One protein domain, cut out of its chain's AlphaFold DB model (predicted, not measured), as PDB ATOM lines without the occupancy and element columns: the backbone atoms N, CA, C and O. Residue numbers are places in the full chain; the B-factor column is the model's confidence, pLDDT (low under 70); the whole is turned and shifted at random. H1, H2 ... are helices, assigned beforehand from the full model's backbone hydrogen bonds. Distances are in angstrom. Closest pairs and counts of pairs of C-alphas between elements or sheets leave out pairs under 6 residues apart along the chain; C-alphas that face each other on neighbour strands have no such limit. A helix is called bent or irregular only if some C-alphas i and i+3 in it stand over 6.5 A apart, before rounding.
ATOM      1  N   TYR A   2      62.863  58.756  73.697       72.31
ATOM      2  CA  TYR A   2      62.074  59.341  74.799       72.31
ATOM      3  C   TYR A   2      62.624  60.674  75.350       72.31
ATOM      4  O   TYR A   2      62.004  61.286  76.214       72.31
ATOM      5  N   PHE A   3      63.766  61.154  74.849       85.06
ATOM      6  CA  PHE A   3      64.390  62.401  75.308       85.06
ATOM      7  C   PHE A   3      63.825  63.661  74.645       85.06
ATOM      8  O   PHE A   3      64.038  64.753  75.160       85.06
ATOM      9  N   THR A   4      63.078  63.524  73.546       85.94
ATOM     10  CA  THR A   4      62.522  64.660  72.797       85.94
ATOM     11  C   THR A   4      61.678  65.572  73.688       85.94
ATOM     12  O   THR A   4      61.903  66.779  73.721       85.94
ATOM     13  N   GLY A   5      60.779  64.997  74.494       86.81
ATOM     14  CA  GLY A   5      59.951  65.775  75.421       86.81
ATOM     15  C   GLY A   5      60.764  66.491  76.505       86.81
ATOM     16  O   GLY A   5      60.475  67.640  76.828       86.81
ATOM     17  N   LEU A   6      61.817  65.852  77.025       91.44
ATOM     18  CA  LEU A   6      62.689  66.450  78.040       91.44
ATOM     19  C   LEU A   6      63.486  67.634  77.475       91.44
ATOM     20  O   LEU A   6      63.583  68.674  78.124       91.44
ATOM     21  N   ILE A   7      64.018  67.489  76.259       90.81
ATOM     22  CA  ILE A   7      64.748  68.555  75.563       90.81
ATOM     23  C   ILE A   7      63.820  69.752  75.340       90.81
ATOM     24  O   ILE A   7      64.165  70.866  75.727       90.81
ATOM     25  N   ILE A   8      62.614  69.522  74.810       91.94
ATOM     26  CA  ILE A   8      61.633  70.588  74.566       91.94
ATOM     27  C   ILE A   8      61.242  71.286  75.873       91.94
ATOM     28  O   ILE A   8      61.170  72.512  75.899       91.94
ATOM     29  N   ALA A   9      61.035  70.546  76.967       91.88
ATOM     30  CA  ALA A   9      60.670  71.129  78.259       91.88
ATOM     31  C   ALA A   9      61.765  72.057  78.812       91.88
ATOM     32  O   ALA A   9      61.479  73.199  79.178       91.88
ATOM     33  N   ILE A  10      63.023  71.599  78.822       94.94
ATOM     34  CA  ILE A  10      64.164  72.403  79.288       94.94
ATOM     35  C   ILE A  10      64.342  73.632  78.393       94.94
ATOM     36  O   ILE A  10      64.453  74.752  78.891       94.94
ATOM     37  N   SER A  11      64.316  73.449  77.074       93.44
ATOM     38  CA  SER A  11      64.440  74.552  76.125       93.44
ATOM     39  C   SER A  11      63.301  75.566  76.262       93.44
ATOM     40  O   SER A  11      63.560  76.765  76.258       93.44
ATOM     41  N   THR A  12      62.060  75.115  76.456       92.81
ATOM     42  CA  THR A  12      60.892  75.989  76.658       92.81
ATOM     43  C   THR A  12      61.039  76.831  77.917       92.81
ATOM     44  O   THR A  12      60.820  78.041  77.879       92.81
ATOM     45  N   PHE A  13      61.468  76.219  79.022       94.62
ATOM     46  CA  PHE A  13      61.704  76.939  80.269       94.62
ATOM     47  C   PHE A  13      62.772  78.031  80.100       94.62
ATOM     48  O   PHE A  13      62.582  79.159  80.556       94.62
ATOM     49  N   LEU A  14      63.860  77.731  79.382       94.38
ATOM     50  CA  LEU A  14      64.908  78.707  79.072       94.38
ATOM     51  C   LEU A  14      64.404  79.841  78.170       94.38
ATOM     52  O   LEU A  14      64.725  81.002  78.422       94.38
ATOM     53  N   ILE A  15      63.596  79.526  77.151       93.25
ATOM     54  CA  ILE A  15      63.000  80.521  76.251       93.25
ATOM     55  C   ILE A  15      62.127  81.492  77.052       93.25
ATOM     56  O   ILE A  15      62.357  82.700  77.005       93.25
ATOM     57  N   ILE A  16      61.178  80.979  77.841       91.38
ATOM     58  CA  ILE A  16      60.283  81.809  78.661       91.38
ATOM     59  C   ILE A  16      61.098  82.649  79.655       91.38
ATOM     60  O   ILE A  16      60.904  83.863  79.750       91.38
ATOM     61  N   GLY A  17      62.060  82.026  80.345       91.44
ATOM     62  CA  GLY A  17      62.944  82.703  81.294       91.44
ATOM     63  C   GLY A  17      63.752  83.842  80.667       91.44
ATOM     64  O   GLY A  17      63.962  84.865  81.313       91.44
ATOM     65  N   PHE A  18      64.157  83.710  79.403       91.94
ATOM     66  CA  PHE A  18      64.877  84.750  78.669       91.94
ATOM     67  C   PHE A  18      63.961  85.878  78.167       91.94
ATOM     68  O   PHE A  18      64.349  87.050  78.189       91.94
ATOM     69  N   PHE A  19      62.728  85.558  77.765       89.50
ATOM     70  CA  PHE A  19      61.766  86.553  77.287       89.50
ATOM     71  C   PHE A  19      61.333  87.543  78.381       89.50
ATOM     72  O   PHE A  19      61.181  88.729  78.088       89.50
ATOM     73  N   HIS A  20      61.228  87.119  79.645       86.62
ATOM     74  CA  HIS A  20      60.866  88.013  80.757       86.62
ATOM     75  C   HIS A  20      61.806  89.239  80.897       86.62
ATOM     76  O   HIS A  20      61.327  90.374  80.802       86.62
ATOM     77  N   PRO A  21      63.138  89.080  81.057       88.94
ATOM     78  CA  PRO A  21      64.082  90.198  81.068       88.94
ATOM     79  C   PRO A  21      64.059  91.040  79.791       88.94
ATOM     80  O   PRO A  21      64.210  92.263  79.868       88.94
ATOM     81  N   ILE A  22      63.873  90.412  78.622       88.56
ATOM     82  CA  ILE A  22      63.785  91.136  77.347       88.56
ATOM     83  C   ILE A  22      62.607  92.102  77.372       88.56
ATOM     84  O   ILE A  22      62.788  93.269  77.022       88.56
ATOM     85  N   VAL A  23      61.424  91.652  77.788       87.81
ATOM     86  CA  VAL A  23      60.218  92.488  77.823       87.81
ATOM     87  C   VAL A  23      60.400  93.666  78.770       87.81
ATOM     88  O   VAL A  23      60.152  94.802  78.373       87.81
ATOM     89  N   ILE A  24      60.927  93.424  79.972       85.06
ATOM     90  CA  ILE A  24      61.190  94.483  80.959       85.06
ATOM     91  C   ILE A  24      62.179  95.510  80.395       85.06
ATOM     92  O   ILE A  24      61.962  96.717  80.480       85.06
ATOM     93  N   LYS A  25      63.265  95.051  79.764       87.06
ATOM     94  CA  LYS A  25      64.275  95.944  79.182       87.06
ATOM     95  C   LYS A  25      63.756  96.693  77.954       87.06
ATOM     96  O   LYS A  25      64.153  97.836  77.719       87.06
ATOM     97  N   THR A  26      62.871  96.062  77.187       86.50
ATOM     98  CA  THR A  26      62.210  96.659  76.025       86.50
ATOM     99  C   THR A  26      61.245  97.753  76.459       86.50
ATOM    100  O   THR A  26      61.309  98.847  75.903       86.50
ATOM    101  N   GLU A  27      60.440  97.512  77.494       85.56
ATOM    102  CA  GLU A  27      59.594  98.530  78.126       85.56
ATOM    103  C   GLU A  27      60.448  99.696  78.632       85.56
ATOM    104  O   GLU A  27      60.240 100.839  78.228       85.56
ATOM    105  N   TYR A  28      61.509  99.403  79.381       81.50
ATOM    106  CA  TYR A  28      62.349 100.436  79.976       81.50
ATOM    107  C   TYR A  28      63.005 101.360  78.931       81.50
ATOM    108  O   TYR A  28      63.141 102.569  79.135       81.50
ATOM    109  N   ARG A  29      63.428 100.808  77.783       81.06
ATOM    110  CA  ARG A  29      64.094 101.555  76.697       81.06
ATOM    111  C   ARG A  29      63.122 102.176  75.696       81.06
ATOM    112  O   ARG A  29      63.297 103.331  75.307       81.06
ATOM    113  N   PHE A  30      62.151 101.401  75.227       79.69
ATOM    114  CA  PHE A  30      61.293 101.726  74.086       79.69
ATOM    115  C   PHE A  30      59.821 101.929  74.466       79.69
ATOM    116  O   PHE A  30      59.066 102.450  73.638       79.69
ATOM    117  N   GLY A  31      59.423 101.631  75.703       79.62
ATOM    118  CA  GLY A  31      58.041 101.665  76.185       79.62
ATOM    119  C   GLY A  31      57.184 100.585  75.530       79.62
ATOM    120  O   GLY A  31      57.675  99.524  75.154       79.62
ATOM    121  N   THR A  32      55.901 100.884  75.319       81.50
ATOM    122  CA  THR A  32      54.934  99.976  74.670       81.50
ATOM    123  C   THR A  32      54.911 100.073  73.139       81.50
ATOM    124  O   THR A  32      54.181  99.341  72.475       81.50
ATOM    125  N   ARG A  33      55.733 100.948  72.540       78.00
ATOM    126  CA  ARG A  33      55.775 101.172  71.082       78.00
ATOM    127  C   ARG A  33      56.115  99.934  70.227       78.00
ATOM    128  O   ARG A  33      55.535  99.825  69.149       78.00
ATOM    129  N   PRO A  34      56.999  98.997  70.630       82.62
ATOM    130  CA  PRO A  34      57.366  97.860  69.783       82.62
ATOM    131  C   PRO A  34      56.367  96.686  69.823       82.62
ATOM    132  O   PRO A  34      56.699  95.611  69.339       82.62
ATOM    133  N   TRP A  35      55.146  96.863  70.348       86.25
ATOM    134  CA  TRP A  35      54.123  95.804  70.418       86.25
ATOM    135  C   TRP A  35      53.876  95.089  69.073       86.25
ATOM    136  O   TRP A  35      53.761  93.867  69.022       86.25
ATOM    137  N   TRP A  36      53.880  95.841  67.971       88.25
ATOM    138  CA  TRP A  36      53.697  95.318  66.617       88.25
ATOM    139  C   TRP A  36      54.838  94.401  66.150       88.25
ATOM    140  O   TRP A  36      54.581  93.465  65.401       88.25
ATOM    141  N   LEU A  37      56.078  94.615  66.611       88.31
ATOM    142  CA  LEU A  37      57.214  93.745  66.281       88.31
ATOM    143  C   LEU A  37      57.055  92.369  66.929       88.31
ATOM    144  O   LEU A  37      57.325  91.357  66.290       88.31
ATOM    145  N   PHE A  38      56.577  92.331  68.175       90.00
ATOM    146  CA  PHE A  38      56.258  91.081  68.867       90.00
ATOM    147  C   PHE A  38      55.097  90.343  68.193       90.00
ATOM    148  O   PHE A  38      55.162  89.128  68.029       90.00
ATOM    149  N   LEU A  39      54.073  91.074  67.741       93.12
ATOM    150  CA  LEU A  39      52.941  90.496  67.016       93.12
ATOM    151  C   LEU A  39      53.374  89.907  65.668       93.12
ATOM    152  O   LEU A  39      53.114  88.738  65.392       93.12
ATOM    153  N   ALA A  40      54.066  90.702  64.848       93.50
ATOM    154  CA  ALA A  40      54.546  90.276  63.540       93.50
ATOM    155  C   ALA A  40      55.532  89.104  63.664       93.50
ATOM    156  O   ALA A  40      55.378  88.100  62.975       93.50
ATOM    157  N   GLY A  41      56.494  89.197  64.588       93.25
ATOM    158  CA  GLY A  41      57.440  88.119  64.869       93.25
ATOM    159  C   GLY A  41      56.748  86.841  65.342       93.25
ATOM    160  O   GLY A  41      57.064  85.762  64.851       93.25
ATOM    161  N   GLY A  42      55.758  86.957  66.234       93.19
ATOM    162  CA  GLY A  42      54.980  85.820  66.726       93.19
ATOM    163  C   GLY A  42      54.233  85.089  65.610       93.19
ATOM    164  O   GLY A  42      54.333  83.869  65.505       93.19
ATOM    165  N   ILE A  43      53.550  85.831  64.732       94.88
ATOM    166  CA  ILE A  43      52.834  85.260  63.580       94.88
ATOM    167  C   ILE A  43      53.809  84.581  62.614       94.88
ATOM    168  O   ILE A  43      53.571  83.444  62.215       94.88
ATOM    169  N   ILE A  44      54.925  85.236  62.274       95.25
ATOM    170  CA  ILE A  44      55.941  84.666  61.376       95.25
ATOM    171  C   ILE A  44      56.505  83.365  61.955       95.25
ATOM    172  O   ILE A  44      56.635  82.387  61.223       95.25
ATOM    173  N   CYS A  45      56.798  83.322  63.257       93.81
ATOM    174  CA  CYS A  45      57.265  82.104  63.914       93.81
ATOM    175  C   CYS A  45      56.209  80.995  63.889       93.81
ATOM    176  O   CYS A  45      56.542  79.873  63.530       93.81
ATOM    177  N   ILE A  46      54.941  81.281  64.199       93.94
ATOM    178  CA  ILE A  46      53.872  80.264  64.186       93.94
ATOM    179  C   ILE A  46      53.627  79.732  62.768       93.94
ATOM    180  O   ILE A  46      53.505  78.527  62.566       93.94
ATOM    181  N   CYS A  47      53.584  80.603  61.761       94.25
ATOM    182  CA  CYS A  47      53.474  80.159  60.373       94.25
ATOM    183  C   CYS A  47      54.713  79.357  59.952       94.25
ATOM    184  O   CYS A  47      54.592  78.319  59.306       94.25
ATOM    185  N   GLY A  48      55.899  79.806  60.363       92.38
ATOM    186  CA  GLY A  48      57.161  79.125  60.106       92.38
ATOM    187  C   GLY A  48      57.248  77.750  60.762       92.38
ATOM    188  O   GLY A  48      57.774  76.834  60.138       92.38
ATOM    189  N   SER A  49      56.694  77.559  61.967       92.94
ATOM    190  CA  SER A  49      56.759  76.269  62.668       92.94
ATOM    191  C   SER A  49      56.032  75.162  61.913       92.94
ATOM    192  O   SER A  49      56.490  74.023  61.922       92.94
ATOM    193  N   VAL A  50      54.944  75.486  61.208       92.06
ATOM    194  CA  VAL A  50      54.191  74.515  60.394       92.06
ATOM    195  C   VAL A  50      54.986  74.063  59.161       92.06
ATOM    196  O   VAL A  50      54.798  72.950  58.681       92.06
ATOM    197  N   CYS A  51      55.906  74.892  58.666       92.62
ATOM    198  CA  CYS A  51      56.743  74.578  57.504       92.62
ATOM    199  C   CYS A  51      57.998  73.754  57.847       92.62
ATOM    200  O   CYS A  51      58.747  73.381  56.944       92.62
ATOM    201  N   ILE A  52      58.269  73.497  59.129       92.12
ATOM    202  CA  ILE A  52      59.467  72.788  59.586       92.12
ATOM    203  C   ILE A  52      59.146  71.300  59.751       92.12
ATOM    204  O   ILE A  52      58.270  70.933  60.525       92.12
ATOM    205  N   ALA A  53      59.893  70.444  59.049       89.44
ATOM    206  CA  ALA A  53      59.721  68.989  59.107       89.44
ATOM    207  C   ALA A  53      60.276  68.352  60.397       89.44
ATOM    208  O   ALA A  53      59.859  67.259  60.770       89.44
ATOM    209  N   ASP A  54      61.221  69.016  61.068       89.25
ATOM    210  CA  ASP A  54      61.799  68.540  62.326       89.25
ATOM    211  C   ASP A  54      60.874  68.852  63.509       89.25
ATOM    212  O   ASP A  54      60.559  70.011  63.780       89.25
ATOM    213  N   GLU A  55      60.455  67.820  64.236       87.69
ATOM    214  CA  GLU A  55      59.508  67.920  65.354       87.69
ATOM    215  C   GLU A  55      60.041  68.789  66.505       87.69
ATOM    216  O   GLU A  55      59.304  69.593  67.086       87.69
ATOM    217  N   ILE A  56      61.336  68.671  66.826       90.38
ATOM    218  CA  ILE A  56      61.967  69.435  67.908       90.38
ATOM    219  C   ILE A  56      62.023  70.897  67.496       90.38
ATOM    220  O   ILE A  56      61.560  71.773  68.226       90.38
ATOM    221  N   LEU A  57      62.550  71.167  66.307       89.25
ATOM    222  CA  LEU A  57      62.740  72.526  65.827       89.25
ATOM    223  C   LEU A  57      61.397  73.230  65.580       89.25
ATOM    224  O   LEU A  57      61.236  74.387  65.967       89.25
ATOM    225  N   SER A  58      60.411  72.521  65.022       92.75
ATOM    226  CA  SER A  58      59.039  73.008  64.847       92.75
ATOM    227  C   SER A  58      58.423  73.406  66.191       92.75
ATOM    228  O   SER A  58      57.938  74.531  66.342       92.75
ATOM    229  N   SER A  59      58.534  72.544  67.210       92.62
ATOM    230  CA  SER A  59      58.000  72.837  68.545       92.62
ATOM    231  C   SER A  59      58.677  74.045  69.205       92.62
ATOM    232  O   SER A  59      57.987  74.903  69.754       92.62
ATOM    233  N   LEU A  60      60.004  74.181  69.094       94.06
ATOM    234  CA  LEU A  60      60.741  75.319  69.648       94.06
ATOM    235  C   LEU A  60      60.344  76.633  68.980       94.06
ATOM    236  O   LEU A  60      60.117  77.625  69.668       94.06
ATOM    237  N   VAL A  61      60.222  76.646  67.652       94.50
ATOM    238  CA  VAL A  61      59.790  77.836  66.910       94.50
ATOM    239  C   VAL A  61      58.348  78.208  67.273       94.50
ATOM    240  O   VAL A  61      58.059  79.389  67.466       94.50
ATOM    241  N   GLY A  62      57.469  77.220  67.463       94.75
ATOM    242  CA  GLY A  62      56.113  77.439  67.970       94.75
ATOM    243  C   GLY A  62      56.099  78.057  69.372       94.75
ATOM    244  O   GLY A  62      55.405  79.047  69.605       94.75
ATOM    245  N   VAL A  63      56.920  77.539  70.292       94.88
ATOM    246  CA  VAL A  63      57.077  78.072  71.658       94.88
ATOM    247  C   VAL A  63      57.640  79.492  71.644       94.88
ATOM    248  O   VAL A  63      57.158  80.341  72.393       94.88
ATOM    249  N   ILE A  64      58.612  79.791  70.779       94.50
ATOM    250  CA  ILE A  64      59.139  81.151  70.595       94.50
ATOM    251  C   ILE A  64      58.032  82.076  70.079       94.50
ATOM    252  O   ILE A  64      57.842  83.158  70.631       94.50
ATOM    253  N   GLY A  65      57.261  81.642  69.079       94.38
ATOM    254  CA  GLY A  65      56.134  82.401  68.539       94.38
ATOM    255  C   GLY A  65      55.073  82.713  69.596       94.38
ATOM    256  O   GLY A  65      54.681  83.868  69.761       94.38
ATOM    257  N   ALA A  66      54.673  81.714  70.384       94.12
ATOM    258  CA  ALA A  66      53.754  81.895  71.507       94.12
ATOM    259  C   ALA A  66      54.333  82.833  72.584       94.12
ATOM    260  O   ALA A  66      53.629  83.710  73.084       94.12
ATOM    261  N   SER A  67      55.626  82.703  72.897       94.31
ATOM    262  CA  SER A  67      56.324  83.550  73.878       94.31
ATOM    263  C   SER A  67      56.410  85.013  73.426       94.31
ATOM    264  O   SER A  67      56.282  85.923  74.248       94.31
ATOM    265  N   LEU A  68      56.576  85.260  72.122       92.31
ATOM    266  CA  LEU A  68      56.532  86.599  71.524       92.31
ATOM    267  C   LEU A  68      55.141  87.225  71.653       92.31
ATOM    268  O   LEU A  68      55.031  88.387  72.039       92.31
ATOM    269  N   LEU A  69      54.077  86.462  71.393       92.44
ATOM    270  CA  LEU A  69      52.707  86.949  71.571       92.44
ATOM    271  C   LEU A  69      52.393  87.229  73.048       92.44
ATOM    272  O   LEU A  69      51.839  88.280  73.369       92.44
ATOM    273  N   TRP A  70      52.811  86.344  73.958       92.25
ATOM    274  CA  TRP A  70      52.675  86.543  75.405       92.25
ATOM    275  C   TRP A  70      53.397  87.805  75.891       92.25
ATOM    276  O   TRP A  70      52.862  88.578  76.689       92.25
ATOM    277  N   SER A  71      54.595  88.051  75.358       90.19
ATOM    278  CA  SER A  71      55.422  89.216  75.680       90.19
ATOM    279  C   SER A  71      54.698  90.549  75.463       90.19
ATOM    280  O   SER A  71      54.999  91.515  76.157       90.19
ATOM    281  N   ILE A  72      53.711  90.612  74.561       89.75
ATOM    282  CA  ILE A  72      52.876  91.803  74.346       89.75
ATOM    283  C   ILE A  72      52.051  92.113  75.600       89.75
ATOM    284  O   ILE A  72      52.052  93.247  76.072       89.75
ATOM    285  N   GLY A  73      51.368  91.109  76.156       88.94
ATOM    286  CA  GLY A  73      50.575  91.261  77.376       88.94
ATOM    287  C   GLY A  73      51.447  91.621  78.576       88.94
ATOM    288  O   GLY A  73      51.121  92.547  79.320       88.94
ATOM    289  N   GLU A  74      52.599  90.957  78.707       90.19
ATOM    290  CA  GLU A  74      53.573  91.258  79.761       90.19
ATOM    291  C   GLU A  74      54.121  92.690  79.632       90.19
ATOM    292  O   GLU A  74      54.285  93.367  80.641       90.19
ATOM    293  N   LEU A  75      54.321  93.205  78.412       88.50
ATOM    294  CA  LEU A  75      54.764  94.583  78.167       88.50
ATOM    295  C   LEU A  75      53.758  95.612  78.711       88.50
ATOM    296  O   LEU A  75      54.145  96.569  79.385       88.50
ATOM    297  N   PHE A  76      52.462  95.413  78.453       86.25
ATOM    298  CA  PHE A  76      51.408  96.293  78.971       86.25
ATOM    299  C   PHE A  76      51.222  96.147  80.486       86.25
ATOM    300  O   PHE A  76      51.059  97.148  81.187       86.25
ATOM    301  N   ALA A  77      51.295  94.921  81.011       86.56
ATOM    302  CA  ALA A  77      51.247  94.676  82.448       86.56
ATOM    303  C   ALA A  77      52.433  95.335  83.167       86.56
ATOM    304  O   ALA A  77      52.250  95.954  84.216       86.56
ATOM    305  N   GLN A  78      53.633  95.266  82.581       84.94
ATOM    306  CA  GLN A  78      54.833  95.898  83.115       84.94
ATOM    307  C   GLN A  78      54.697  97.419  83.128       84.94
ATOM    308  O   GLN A  78      54.998  98.029  84.153       84.94
ATOM    309  N   LYS A  79      54.144  98.026  82.067       84.38
ATOM    310  CA  LYS A  79      53.808  99.457  82.067       84.38
ATOM    311  C   LYS A  79      52.899  99.808  83.251       84.38
ATOM    312  O   LYS A  79      53.242 100.699  84.022       84.38
ATOM    313  N   LYS A  80      51.810  99.060  83.473       82.00
ATOM    314  CA  LYS A  80      50.898  99.303  84.609       82.00
ATOM    315  C   LYS A  80      51.593  99.132  85.969       82.00
ATOM    316  O   LYS A  80      51.277  99.841  86.921       82.00
ATOM    317  N   ARG A  81      52.552  98.207  86.094       82.69
ATOM    318  CA  ARG A  81      53.360  98.032  87.319       82.69
ATOM    319  C   ARG A  81      54.320  99.205  87.554       82.69
ATOM    320  O   ARG A  81      54.506  99.600  88.702       82.69
ATOM    321  N   VAL A  82      54.900  99.769  86.493       80.00
ATOM    322  CA  VAL A  82      55.731 100.983  86.563       80.00
ATOM    323  C   VAL A  82      54.881 102.196  86.951       80.00
ATOM    324  O   VAL A  82      55.283 102.947  87.834       80.00
ATOM    325  N   GLU A  83      53.678 102.343  86.386       77.31
ATOM    326  CA  GLU A  83      52.724 103.407  86.760       77.31
ATOM    327  C   GLU A  83      52.335 103.330  88.242       77.31
ATOM    328  O   GLU A  83      52.249 104.352  88.916       77.31
ATOM    329  N   LYS A  84      52.174 102.112  88.777       73.00
ATOM    330  CA  LYS A  84      51.925 101.856  90.207       73.00
ATOM    331  C   LYS A  84      53.140 102.097  91.110       73.00
ATOM    332  O   LYS A  84      53.026 101.947  92.324       73.00
ATOM    333  N   GLY A  85      54.305 102.412  90.547       72.81
ATOM    334  CA  GLY A  85      55.542 102.633  91.295       72.81
ATOM    335  C   GLY A  85      56.217 101.358  91.815       72.81
ATOM    336  O   GLY A  85      57.152 101.455  92.603       72.81
ATOM    337  N   TRP A  86      55.788 100.163  91.386       73.44
ATOM    338  CA  TRP A  86      56.418  98.895  91.796       73.44
ATOM    339  C   TRP A  86      57.782  98.675  91.134       73.44
ATOM    340  O   TRP A  86      58.609  97.929  91.651       73.44
ATOM    341  N   PHE A  87      58.021  99.319  89.989       73.81
ATOM    342  CA  PHE A  87      59.288  99.274  89.265       73.81
ATOM    343  C   PHE A  87      59.801 100.689  88.975       73.81
ATOM    344  O   PHE A  87      58.997 101.596  88.745       73.81
ATOM    345  N   PRO A  88      61.134 100.896  88.967       71.94
ATOM    346  CA  PRO A  88      61.727 102.201  88.724       71.94
ATOM    347  C   PRO A  88      61.371 102.700  87.326       71.94
ATOM    348  O   PRO A  88      61.716 102.102  86.307       71.94
ATOM    349  N   MET A  89      60.685 103.835  87.301       74.69
ATOM    350  CA  MET A  89      60.242 104.483  86.079       74.69
ATOM    351  C   MET A  89      61.411 105.168  85.377       74.69
ATOM    352  O   MET A  89      62.187 105.897  85.997       74.69
ATOM    353  N   ASN A  90      61.525 104.969  84.063       77.81
ATOM    354  CA  ASN A  90      62.570 105.618  83.284       77.81
ATOM    355  C   ASN A  90      62.361 107.151  83.296       77.81
ATOM    356  O   ASN A  90      61.364 107.640  82.749       77.81
ATOM    357  N   PRO A  91      63.298 107.947  83.853       71.62
ATOM    358  CA  PRO A  91      63.128 109.393  83.996       71.62
ATOM    359  C   PRO A  91      63.006 110.124  82.653       71.62
ATOM    360  O   PRO A  91      62.432 111.208  82.603       71.62
ATOM    361  N   LYS A  92      63.491 109.526  81.555       73.38
ATOM    362  CA  LYS A  92      63.378 110.084  80.196       73.38
ATOM    363  C   LYS A  92      61.972 109.977  79.600       73.38
ATOM    364  O   LYS A  92      61.722 110.546  78.544       73.38
ATOM    365  N   ARG A  93      61.077 109.204  80.221       67.44
ATOM    366  CA  ARG A  93      59.777 108.826  79.649       67.44
ATOM    367  C   ARG A  93      58.609 109.163  80.567       67.44
ATOM    368  O   ARG A  93      57.512 108.687  80.314       67.44
ATOM    369  N   LYS A  94      58.810 110.019  81.582       66.44
ATOM    370  CA  LYS A  94      57.780 110.346  82.586       66.44
ATOM    371  C   LYS A  94      56.429 110.756  81.989       66.44
ATOM    372  O   LYS A  94      55.399 110.396  82.532       66.44
ATOM    373  N   ASN A  95      56.457 111.427  80.842       68.06
ATOM    374  CA  ASN A  95      55.277 111.959  80.161       68.06
ATOM    375  C   ASN A  95      54.402 110.887  79.478       68.06
ATOM    376  O   ASN A  95      53.296 111.195  79.055       68.06
ATOM    377  N   GLU A  96      54.892 109.653  79.304       69.56
ATOM    378  CA  GLU A  96      54.140 108.567  78.643       69.56
ATOM    379  C   GLU A  96      53.341 107.682  79.608       69.56
ATOM    380  O   GLU A  96      52.565 106.816  79.179       69.56
ATOM    381  N   TYR A  97      53.555 107.890  80.901       70.06
ATOM    382  CA  TYR A  97      52.869 107.210  81.984       70.06
ATOM    383  C   TYR A  97      51.863 108.202  82.548       70.06
ATOM    384  O   TYR A  97      52.225 109.331  82.888       70.06
ATOM    385  N   GLN A  98      50.593 107.813  82.587       66.00
ATOM    386  CA  GLN A  98      49.588 108.686  83.175       66.00
ATOM    387  C   GLN A  98      49.678 108.582  84.700       66.00
ATOM    388  O   GLN A  98      49.896 107.482  85.217       66.00
ATOM    389  N   PRO A  99      49.560 109.702  85.435       57.91
ATOM    390  CA  PRO A  99      49.417 109.633  86.877       57.91
ATOM    391  C   PRO A  99      48.153 108.826  87.179       57.91
ATOM    392  O   PRO A  99      47.073 109.159  86.696       57.91
ATOM    393  N   ILE A 100      48.311 107.738  87.928       57.19
ATOM    394  CA  ILE A 100      47.183 106.957  88.430       57.19
ATOM    395  C   ILE A 100      46.373 107.876  89.349       57.19
ATOM    396  O   ILE A 100      46.959 108.528  90.221       57.19
ATOM    397  N   ASP A 101      45.056 107.955  89.135       54.84
ATOM    398  CA  ASP A 101      44.186 108.752  89.999       54.84
ATOM    399  C   ASP A 101      44.278 108.235  91.442       54.84
ATOM    400  O   ASP A 101      44.442 107.033  91.687       54.84
ATOM    401  N   LYS A 102      44.234 109.142  92.417       53.09
ATOM    402  CA  LYS A 102      44.521 108.823  93.826       53.09
ATOM    403  C   LYS A 102      43.568 107.750  94.368       53.09
ATOM    404  O   LYS A 102      43.951 106.962  95.232       53.09
ATOM    405  N   ASP A 103      42.376 107.660  93.802       55.03
ATOM    406  CA  ASP A 103      41.330 106.678  94.070       55.03
ATOM    407  C   ASP A 103      41.629 105.251  93.561       55.03
ATOM    408  O   ASP A 103      41.087 104.306  94.131       55.03
ATOM    409  N   GLU A 104      42.537 105.045  92.593       52.41
ATOM    410  CA  GLU A 104      42.940 103.701  92.110       52.41
ATOM    411  C   GLU A 104      44.131 103.116  92.909       52.41
ATOM    412  O   GLU A 104      44.365 101.904  92.899       52.41
ATOM    413  N   THR A 105      44.872 103.951  93.653       51.97
ATOM    414  CA  THR A 105      45.970 103.501  94.543       51.97
ATOM    415  C   THR A 105      45.506 103.006  95.914       51.97
ATOM    416  O   THR A 105      46.269 102.351  96.628       51.97
ATOM    417  N   LEU A 106      44.252 103.270  96.279       52.25
ATOM    418  CA  LEU A 106      43.631 102.718  97.476       52.25
ATOM    419  C   LEU A 106      43.124 101.300  97.159       52.25
ATOM    420  O   LEU A 106      42.535 101.067  96.106       52.25
ATOM    421  N   CYS A 107      43.382 100.344  98.061       51.03
ATOM    422  CA  CYS A 107      42.778  98.999  98.112       51.03
ATOM    423  C   CYS A 107      41.333  98.969  97.583       51.03
ATOM    424  O   CYS A 107      40.649  99.975  97.744       51.03
ATOM    425  N   PRO A 108      40.822  97.838  97.041       46.44
ATOM    426  CA  PRO A 108      39.528  97.792  96.358       46.44
ATOM    427  C   PRO A 108      38.435  98.442  97.211       46.44
ATOM    428  O   PRO A 108      37.919  97.852  98.160       46.44
ATOM    429  N   LEU A 109      38.096  99.684  96.869       45.19
ATOM    430  CA  LEU A 109      37.003 100.413  97.476       45.19
ATOM    431  C   LEU A 109      35.729  99.860  96.848       45.19
ATOM    432  O   LEU A 109      35.233 100.362  95.840       45.19
ATOM    433  N   SER A 110      35.178  98.811  97.458       41.31
ATOM    434  CA  SER A 110      33.753  98.529  97.315       41.31
ATOM    435  C   SER A 110      33.010  99.730  97.898       41.31
ATOM    436  O   SER A 110      32.934  99.894  99.111       41.31
ATOM    437  N   LYS A 111      32.528 100.613  97.018       45.00
ATOM    438  CA  LYS A 111      31.739 101.806  97.356       45.00
ATOM    439  C   LYS A 111      32.436 102.797  98.302       45.00
ATOM    440  O   LYS A 111      32.039 102.973  99.447       45.00
ATOM    441  N   GLY A 112      33.401 103.539  97.767       46.50
ATOM    442  CA  GLY A 112      33.497 104.987  98.010       46.50
ATOM    443  C   GLY A 112      33.558 105.512  99.452       46.50
ATOM    444  O   GLY A 112      33.103 106.631  99.669       46.50
ATOM    445  N   LYS A 113      34.114 104.783 100.428       41.41
ATOM    446  CA  LYS A 113      34.541 105.353 101.721       41.41
ATOM    447  C   LYS A 113      35.823 104.677 102.213       41.41
ATOM    448  O   LYS A 113      35.853 103.472 102.436       41.41
ATOM    449  N   SER A 114      36.882 105.470 102.372       43.62
ATOM    450  CA  SER A 114      38.145 105.062 102.996       43.62
ATOM    451  C   SER A 114      37.952 104.873 104.507       43.62
ATOM    452  O   SER A 114      37.436 105.761 105.181       43.62
ATOM    453  N   ILE A 115      38.395 103.725 105.033       43.75
ATOM    454  CA  ILE A 115      38.333 103.353 106.462       43.75
ATOM    455  C   ILE A 115      39.317 104.190 107.308       43.75
ATOM    456  O   ILE A 115      39.174 104.290 108.521       43.75
ATOM    457  N   TYR A 116      40.289 104.851 106.670       44.44
ATOM    458  CA  TYR A 116      41.289 105.681 107.348       44.44
ATOM    459  C   TYR A 116      40.831 107.126 107.583       44.44
ATOM    460  O   TYR A 116      41.412 107.807 108.412       44.44
ATOM    461  N   ALA A 117      39.761 107.587 106.926       43.53
ATOM    462  CA  ALA A 117      39.246 108.951 107.101       43.53
ATOM    463  C   ALA A 117      38.409 109.149 108.384       43.53
ATOM    464  O   ALA A 117      37.967 110.258 108.668       43.53
ATOM    465  N   ALA A 118      38.148 108.081 109.146       47.34
ATOM    466  CA  ALA A 118      37.325 108.143 110.353       47.34
ATOM    467  C   ALA A 118      38.130 108.377 111.639       47.34
ATOM    468  O   ALA A 118      37.524 108.632 112.672       47.34
ATOM    469  N   LYS A 119      39.466 108.281 111.601       46.97
ATOM    470  CA  LYS A 119      40.286 108.293 112.820       46.97
ATOM    471  C   LYS A 119      40.863 109.659 113.194       46.97
ATOM    472  O   LYS A 119      41.332 109.816 114.310       46.97
ATOM    473  N   ASP A 120      40.739 110.641 112.306       45.53
ATOM    474  CA  ASP A 120      41.352 111.966 112.474       45.53
ATOM    475  C   ASP A 120      40.343 113.032 112.955       45.53
ATOM    476  O   ASP A 120      40.668 114.212 113.008       45.53
ATOM    477  N   ASN A 121      39.105 112.632 113.284       46.38
ATOM    478  CA  ASN A 121      38.032 113.526 113.753       46.38
ATOM    479  C   ASN A 121      37.602 113.256 115.211       46.38
ATOM    480  O   ASN A 121      36.544 113.729 115.622       46.38
ATOM    481  N   GLU A 122      38.377 112.482 115.977       51.25
ATOM    482  CA  GLU A 122      38.048 112.106 117.366       51.25
ATOM    483  C   GLU A 122      39.143 112.441 118.405       51.25
ATOM    484  O   GLU A 122      39.025 112.013 119.552       51.25
ATOM    485  N   GLU A 123      40.151 113.253 118.059       39.50
ATOM    486  CA  GLU A 123      41.081 113.871 119.032       39.50
ATOM    487  C   GLU A 123      41.066 115.403 118.968       39.50
ATOM    488  O   GLU A 123      41.129 115.957 117.846       39.50
TER     489      GLU A 123
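What this domain is: This is residues 2 to 123 of the 123 residues of an uncharacterized protein of Prevotella sp. kh1p2 (UniProt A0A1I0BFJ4). Three long helices lie side by side, with the kinked H3 as the core and H1 and H2 each packed on it but apart from each other. From the end of H3 the chain goes through the small, irregular H4, near H1, and then into a long, loose tail, whose last residues, 115 to 123, stick out with the short H5 among them; the tail makes much of the length. The printed part has 122 residues with five named helices, H1 to H5 in order along the chain, and no named strand; the class is all helix. The whole is extended, with a radius of gyration of the C-alphas of 21.1 A and spans of 76 by 35 by 23 A.

Where its parts are: Begin with the longest helix, H3, residues 55 to 83: find C-alpha 55 at (59.508, 67.920, 65.354), from which it runs 42.0 A, with a kink of 32 degrees near residue 72. H1, residues 4 to 30, runs 37.1 A from C-alpha 4 at (62.522, 64.660, 72.797); it is neither bent nor irregular, but only just: C-alphas 18 and 21 are 6.0 A apart. H2, residues 35 to 50, covers 23.5 A. Look next at H4, residues 91 to 96, which is irregular: C-alphas 92 and 95 are 8.3 A apart. H5, residues 115 to 118, ends at C-alpha 118 at (37.325, 108.143, 110.353); it is neither bent nor irregular, but only just, with C-alphas 115 and 118 6.3 A apart.

How they stand to each other: Start at H3, which touches H2; their closest C-alphas, those of Gly 42 and Gly 65, are 4.0 A apart. The two form a helical hairpin, running opposite ways at a shallow tilt of 16 degrees. H3 also touches H1, where the closest C-alphas, those of Val 23 and Leu 75, are 5.9 A apart. H1 and H3 run the same way at a shallow tilt of 32 degrees, only just short of steep. H1 and H2 are apart. H4 touches no helix but is near H1. H5 is apart from H1, H2, H3 and H4. In the backbone, the O i to N i+4 pairs within hydrogen-bond range are 22 of 23 in H1, 11 of 12 in H2, 23 of 25 in H3 and 0 of 2 in H4, where 1 of 3 O i to N i+3 pairs is within range; H5 is too short for an O i to N i+4 pair.

The domain as a whole: The C-alphas of Ala 53 and Glu 123, the two farthest apart, are 77.2 A from each other. Without residues 115 to 123, which stand free, the body spans 59 by 31 by 21 A. The printed part has no cut. The links H1 to H2 and H2 to H3 are tight, H3 to H4 is short, and H4 to H5, residues 97 to 114, is long. Read the B-factor column for the pLDDT: its mean over the printed part is 78.6, and residues 93 to 96 and 98 to 123 are under 70.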